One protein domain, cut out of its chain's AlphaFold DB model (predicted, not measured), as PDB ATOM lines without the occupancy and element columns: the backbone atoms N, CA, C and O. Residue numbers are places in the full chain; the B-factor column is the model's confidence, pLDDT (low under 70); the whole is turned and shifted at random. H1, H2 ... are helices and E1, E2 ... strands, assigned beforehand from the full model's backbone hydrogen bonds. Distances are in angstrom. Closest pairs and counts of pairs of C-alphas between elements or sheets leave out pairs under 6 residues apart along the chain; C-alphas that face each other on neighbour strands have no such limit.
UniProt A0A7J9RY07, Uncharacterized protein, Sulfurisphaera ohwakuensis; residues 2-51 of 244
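AT A GLANCE: This is residues 2 to 51 of the 244 residues of an uncharacterized protein of Sulfurisphaera ohwakuensis (UniProt A0A7J9RY07). A narrow ribbon of two antiparallel strands, E1 and E2, forms the middle of a long rod, with helix H1 continuing the rod past one end of the ribbon, where residues 2 to 9 stick out. At the other end, loops and the short helix H2 make a small head beside the ribbon. The printed part has 50 residues, with two named helices and two named strands in the order H1, E1, H2, E2, and its class is mixed, helices and strands. It is only just extended, close to loose, with a radius of gyration of the C-alphas of 15.0 A and spans of 50 by 16 by 14 A.

IN THESE COORDINATES: E1 is residues 15 to 22, 19.2 A from first to last C-alpha, and bends by 56 degrees at residue 18. E2 is residues 43 to 50, 20.4 A long, and bends by 61 degrees at residue 46; its C-alpha 50 is at (269.913, 325.674, 255.288). H1 is residues 2 to 13, 16.7 A long, from C-alpha 2 at (273.268, 304.433, 257.160). H2 is residues 31 to 34.

HOW THE PARTS SIT: E1 and E2 are antiparallel neighbours, 146 degrees between their directions, with N 18 and O 47 2.9 A apart and N 43 and O 22 2.8 A apart, both within hydrogen-bond range. Residues 28 to 29 pair antiparallel with residues 45 to 46 of E2. The closest C-alphas of H2 and E2 are those of Thr 34 and Ala 44, 4.8 A apart. E1 and H2 are near each other, with 5 pairs of C-alphas within 10 A. The closest C-alphas of H1 and E2 are those of Arg 11 and Glu 50, 7.6 A apart. H1 and H2 are apart. In H1 every O i to N i+4 pair is within hydrogen-bond range; H2 is too short for such a pair.

THE WHOLE: The C-alphas of Arg 2 and Ser 39, the two farthest apart, are 49.9 A apart. The printed part has no cut. The link from H1 to E1 is tight, and those from E1 to H2 and from H2 to E2 are short. The mean pLDDT of the printed part is 82.1, with residues 12 to 17 and 48 to 51 under 70.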
ATOM      1  N   ARG A   2     272.561 303.863 258.338       88.19
ATOM      2  CA  ARG A   2     273.268 304.433 257.160       88.19
ATOM      3  C   ARG A   2     272.492 305.529 256.410       88.19
ATOM      4  O   ARG A   2     273.073 306.537 256.025       88.19
ATOM      5  N   ALA A   3     271.187 305.329 256.202       87.62
ATOM      6  CA  ALA A   3     270.304 306.333 255.601       87.62
ATOM      7  C   ALA A   3     270.295 307.637 256.417       87.62
ATOM      8  O   ALA A   3     270.589 308.698 255.883       87.62
ATOM      9  N   SER A   4     270.058 307.540 257.725       87.06
ATOM     10  CA  SER A   4     270.039 308.669 258.658       87.06
ATOM     11  C   SER A   4     271.378 309.412 258.728       87.06
ATOM     12  O   SER A   4     271.398 310.634 258.715       87.06
ATOM     13  N   GLU A   5     272.509 308.702 258.747       89.62
ATOM     14  CA  GLU A   5     273.847 309.318 258.740       89.62
ATOM     15  C   GLU A   5     274.101 310.112 257.455       89.62
ATOM     16  O   GLU A   5     274.565 311.253 257.498       89.62
ATOM     17  N   LYS A   6     273.750 309.535 256.300       88.62
ATOM     18  CA  LYS A   6     273.838 310.237 255.016       88.62
ATOM     19  C   LYS A   6     272.880 311.420 254.951       88.62
ATOM     20  O   LYS A   6     273.272 312.459 254.437       88.62
ATOM     21  N   ALA A   7     271.678 311.295 255.511       86.38
ATOM     22  CA  ALA A   7     270.719 312.388 255.603       86.38
ATOM     23  C   ALA A   7     271.253 313.532 256.482       86.38
ATOM     24  O   ALA A   7     271.165 314.686 256.075       86.38
ATOM     25  N   ARG A   8     271.891 313.235 257.628       85.94
ATOM     26  CA  ARG A   8     272.569 314.231 258.485       85.94
ATOM     27  C   ARG A   8     273.702 314.933 257.746       85.94
ATOM     28  O   ARG A   8     273.791 316.154 257.787       85.94
ATOM     29  N   LYS A   9     274.542 314.171 257.039       84.12
ATOM     30  CA  LYS A   9     275.613 314.742 256.215       84.12
ATOM     31  C   LYS A   9     275.039 315.638 255.120       84.12
ATOM     32  O   LYS A   9     275.505 316.756 254.963       84.12
ATOM     33  N   SER A  10     273.999 315.164 254.432       80.38
ATOM     34  CA  SER A  10     273.274 315.929 253.420       80.38
ATOM     35  C   SER A  10     272.692 317.205 254.015       80.38
ATOM     36  O   SER A  10     272.808 318.245 253.394       80.38
ATOM     37  N   ARG A  11     272.154 317.163 255.241       74.81
ATOM     38  CA  ARG A  11     271.563 318.328 255.917       74.81
ATOM     39  C   ARG A  11     272.581 319.440 256.140       74.81
ATOM     40  O   ARG A  11     272.256 320.603 255.978       74.81
ATOM     41  N   LEU A  12     273.818 319.078 256.479       67.62
ATOM     42  CA  LEU A  12     274.913 320.036 256.675       67.62
ATOM     43  C   LEU A  12     275.432 320.637 255.358       67.62
ATOM     44  O   LEU A  12     276.122 321.650 255.378       67.62
ATOM     45  N   THR A  13     275.153 319.996 254.222       64.62
ATOM     46  CA  THR A  13     275.692 320.387 252.911       64.62
ATOM     47  C   THR A  13     274.638 320.903 251.938       64.62
ATOM     48  O   THR A  13     274.998 321.535 250.949       64.62
ATOM     49  N   HIS A  14     273.357 320.613 252.174       59.78
ATOM     50  CA  HIS A  14     272.270 320.976 251.278       59.78
ATOM     51  C   HIS A  14     271.887 322.431 251.514       59.78
ATOM     52  O   HIS A  14     271.410 322.818 252.580       59.78
ATOM     53  N   ARG A  15     272.122 323.221 250.474       59.53
ATOM     54  CA  ARG A  15     271.711 324.610 250.355       59.53
ATOM     55  C   ARG A  15     270.560 324.647 249.368       59.53
ATOM     56  O   ARG A  15     270.715 324.135 248.260       59.53
ATOM     57  N   GLU A  16     269.409 325.150 249.779       61.41
ATOM     58  CA  GLU A  16     268.290 325.374 248.863       61.41
ATOM     59  C   GLU A  16     268.348 326.817 248.375       61.41
ATOM     60  O   GLU A  16     268.636 327.722 249.155       61.41
ATOM     61  N   PHE A  17     268.121 327.032 247.077       67.94
ATOM     62  CA  PHE A  17     267.966 328.384 246.555       67.94
ATOM     63  C   PHE A  17     266.677 328.969 247.129       67.94
ATOM     64  O   PHE A  17     265.588 328.469 246.855       67.94
ATOM     65  N   ALA A  18     266.815 330.029 247.911       71.81
ATOM     66  CA  ALA A  18     265.713 330.761 248.505       71.81
ATOM     67  C   ALA A  18     265.743 332.216 248.037       71.81
ATOM     68  O   ALA A  18     266.788 332.744 247.649       71.81
ATOM     69  N   VAL A  19     264.582 332.863 248.078       82.56
ATOM     70  CA  VAL A  19     264.474 334.313 247.924       82.56
ATOM     71  C   VAL A  19     264.034 334.879 249.264       82.56
ATOM     72  O   VAL A  19     262.975 334.508 249.769       82.56
ATOM     73  N   GLU A  20     264.847 335.762 249.828       85.19
ATOM     74  CA  GLU A  20     264.551 336.467 251.075       85.19
ATOM     75  C   GLU A  20     264.387 337.969 250.827       85.19
ATOM     76  O   GLU A  20     264.857 338.501 249.820       85.19
ATOM     77  N   TYR A  21     263.706 338.641 251.757       89.00
ATOM     78  CA  TYR A  21     263.460 340.082 251.735       89.00
ATOM     79  C   TYR A  21     264.126 340.724 252.951       89.00
ATOM     80  O   TYR A  21     263.902 340.277 254.075       89.00
ATOM     81  N   SER A  22     264.927 341.767 252.746       88.62
ATOM     82  CA  SER A  22     265.571 342.514 253.835       88.62
ATOM     83  C   SER A  22     265.781 343.978 253.454       88.62
ATOM     84  O   SER A  22     265.659 344.324 252.284       88.62
ATOM     85  N   GLU A  23     266.077 344.840 254.427       90.44
ATOM     86  CA  GLU A  23     266.437 346.246 254.175       90.44
ATOM     87  C   GLU A  23     267.806 346.362 253.478       90.44
ATOM     88  O   GLU A  23     268.023 347.268 252.674       90.44
ATOM     89  N   ASP A  24     268.695 345.392 253.715       88.75
ATOM     90  CA  ASP A  24     270.035 345.327 253.130       88.75
ATOM     91  C   ASP A  24     270.185 344.147 252.153       88.75
ATOM     92  O   ASP A  24     269.552 343.096 252.288       88.75
ATOM     93  N   LEU A  25     271.080 344.302 251.172       87.25
ATOM     94  CA  LEU A  25     271.387 343.270 250.181       87.25
ATOM     95  C   LEU A  25     272.482 342.319 250.689       87.25
ATOM     96  O   LEU A  25     273.660 342.675 250.698       87.25
ATOM     97  N   TYR A  26     272.105 341.091 251.049       82.00
ATOM     98  CA  TYR A  26     273.044 340.063 251.534       82.00
ATOM     99  C   TYR A  26     273.456 339.026 250.474       82.00
ATOM    100  O   TYR A  26     274.370 338.236 250.710       82.00
ATOM    101  N   GLY A  27     272.802 339.019 249.308       83.44
ATOM    102  CA  GLY A  27     273.047 338.073 248.214       83.44
ATOM    103  C   GLY A  27     272.869 338.704 246.833       83.44
ATOM    104  O   GLY A  27     273.029 339.913 246.671       83.44
ATOM    105  N   GLU A  28     272.554 337.898 245.817       86.56
ATOM    106  CA  GLU A  28     272.327 338.409 244.457       86.56
ATOM    107  C   GLU A  28     270.929 339.028 244.341       86.56
ATOM    108  O   GLU A  28     269.932 338.387 244.664       86.56
ATOM    109  N   LEU A  29     270.841 340.283 243.899       90.50
ATOM    110  CA  LEU A  29     269.583 341.031 243.846       90.50
ATOM    111  C   LEU A  29     268.591 340.402 242.855       90.50
ATOM    112  O   LEU A  29     268.881 340.280 241.667       90.50
ATOM    113  N   HIS A  30     267.376 340.114 243.321       90.25
ATOM    114  CA  HIS A  30     266.271 339.691 242.467       90.25
ATOM    115  C   HIS A  30     265.431 340.907 242.066       90.25
ATOM    116  O   HIS A  30     264.539 341.345 242.796       90.25
ATOM    117  N   VAL A  31     265.697 341.452 240.876       90.25
ATOM    118  CA  VAL A  31     265.094 342.715 240.411       90.25
ATOM    119  C   VAL A  31     263.566 342.630 240.349       90.25
ATOM    120  O   VAL A  31     262.890 343.457 240.959       90.25
ATOM    121  N   ASP A  32     263.018 341.598 239.703       92.44
ATOM    122  CA  ASP A  32     261.567 341.478 239.482       92.44
ATOM    123  C   ASP A  32     260.754 341.444 240.785       92.44
ATOM    124  O   ASP A  32     259.704 342.079 240.884       92.44
ATOM    125  N   LEU A  33     261.260 340.739 241.804       89.50
ATOM    126  CA  LEU A  33     260.612 340.623 243.113       89.50
ATOM    127  C   LEU A  33     260.888 341.821 244.023       89.50
ATOM    128  O   LEU A  33     260.118 342.060 244.948       89.50
ATOM    129  N   THR A  34     261.937 342.599 243.749       92.19
ATOM    130  CA  THR A  34     262.255 343.823 244.496       92.19
ATOM    131  C   THR A  34     261.334 344.980 244.113       92.19
ATOM    132  O   THR A  34     260.891 345.719 244.987       92.19
ATOM    133  N   ILE A  35     260.996 345.133 242.828       92.00
ATOM    134  CA  ILE A  35     260.148 346.232 242.325       92.00
ATOM    135  C   ILE A  35     258.863 346.452 243.156       92.00
ATOM    136  O   ILE A  35     258.617 347.596 243.542       92.00
ATOM    137  N   PRO A  36     258.045 345.424 243.472       92.31
ATOM    138  CA  PRO A  36     256.806 345.628 244.225       92.31
ATOM    139  C   PRO A  36     257.008 345.959 245.714       92.31
ATOM    140  O   PRO A  36     256.110 346.537 246.319       92.31
ATOM    141  N   VAL A  37     258.154 345.609 246.307       89.88
ATOM    142  CA  VAL A  37     258.438 345.768 247.751       89.88
ATOM    143  C   VAL A  37     259.419 346.906 248.053       89.88
ATOM    144  O   VAL A  37     259.652 347.251 249.210       89.88
ATOM    145  N   TYR A  38     259.974 347.541 247.022       88.31
ATOM    146  CA  TYR A  38     260.968 348.598 247.185       88.31
ATOM    147  C   TYR A  38     260.419 349.822 247.932       88.31
ATOM    148  O   TYR A  38     261.123 350.451 248.718       88.31
ATOM    149  N   SER A  39     259.134 350.138 247.744       90.62
ATOM    150  CA  SER A  39     258.465 351.250 248.435       90.62
ATOM    151  C   SER A  39     258.372 351.058 249.951       90.62
ATOM    152  O   SER A  39     258.240 352.042 250.676       90.62
ATOM    153  N   THR A  40     258.476 349.818 250.438       90.31
ATOM    154  CA  THR A  40     258.526 349.498 251.870       90.31
ATOM    155  C   THR A  40     259.955 349.437 252.415       90.31
ATOM    156  O   THR A  40     260.136 349.041 253.559       90.31
ATOM    157  N   GLY A  41     260.963 349.815 251.618       90.12
ATOM    158  CA  GLY A  41     262.373 349.796 252.013       90.12
ATOM    159  C   GLY A  41     263.020 348.410 251.980       90.12
ATOM    160  O   GLY A  41     264.098 348.246 252.533       90.12
ATOM    161  N   LEU A  42     262.381 347.420 251.348       92.19
ATOM    162  CA  LEU A  42     262.892 346.051 251.260       92.19
ATOM    163  C   LEU A  42     263.465 345.759 249.871       92.19
ATOM    164  O   LEU A  42     262.951 346.227 248.853       92.19
ATOM    165  N   VAL A  43     264.490 344.914 249.829       92.94
ATOM    166  CA  VAL A  43     265.047 344.315 248.617       92.94
ATOM    167  C   VAL A  43     264.925 342.798 248.675       92.94
ATOM    168  O   VAL A  43     265.139 342.184 249.721       92.94
ATOM    169  N   ALA A  44     264.559 342.194 247.546       90.88
ATOM    170  CA  ALA A  44     264.518 340.748 247.386       90.88
ATOM    171  C   ALA A  44     265.869 340.264 246.857       90.88
ATOM    172  O   ALA A  44     266.386 340.815 245.882       90.88
ATOM    173  N   TYR A  45     266.440 339.224 247.454       87.69
ATOM    174  CA  TYR A  45     267.717 338.678 247.010       87.69
ATOM    175  C   TYR A  45     267.747 337.156 247.076       87.69
ATOM    176  O   TYR A  45     267.111 336.528 247.924       87.69
ATOM    177  N   HIS A  46     268.493 336.562 246.151       83.25
ATOM    178  CA  HIS A  46     268.788 335.145 246.139       83.25
ATOM    179  C   HIS A  46     269.781 334.826 247.247       83.25
ATOM    180  O   HIS A  46     270.871 335.400 247.325       83.25
ATOM    181  N   THR A  47     269.401 333.876 248.086       77.81
ATOM    182  CA  THR A  47     270.236 333.346 249.154       77.81
ATOM    183  C   THR A  47     270.137 331.830 249.191       77.81
ATOM    184  O   THR A  47     269.377 331.203 248.450       77.81
ATOM    185  N   PHE A  48     270.944 331.238 250.057       66.12
ATOM    186  CA  PHE A  48     270.871 329.832 250.376       66.12
ATOM    187  C   PHE A  48     270.359 329.682 251.799       66.12
ATOM    188  O   PHE A  48     271.064 330.042 252.740       66.12
ATOM    189  N   THR A  49     269.168 329.117 251.965       59.03
ATOM    190  CA  THR A  49     268.726 328.671 253.287       59.03
ATOM    191  C   THR A  49     269.313 327.294 253.573       59.03
ATOM    192  O   THR A  49     269.533 326.471 252.671       59.03
ATOM    193  N   GLU A  50     269.619 327.034 254.845       54.28
ATOM    194  CA  GLU A  50     269.913 325.674 255.288       54.28
ATOM    195  C   GLU A  50     268.689 324.803 254.973       54.28
ATOM    196  O   GLU A  50     267.571 325.171 255.335       54.28
ATOM    197  N   GLY A  51     268.887 323.654 254.311       54.00
ATOM    198  CA  GLY A  51     267.822 322.723 253.894       54.00
ATOM    199  C   GLY A  51     267.097 322.013 255.050       54.00
ATOM    200  O   GLY A  51     266.716 320.849 254.941       54.00
TER     201      GLY A  51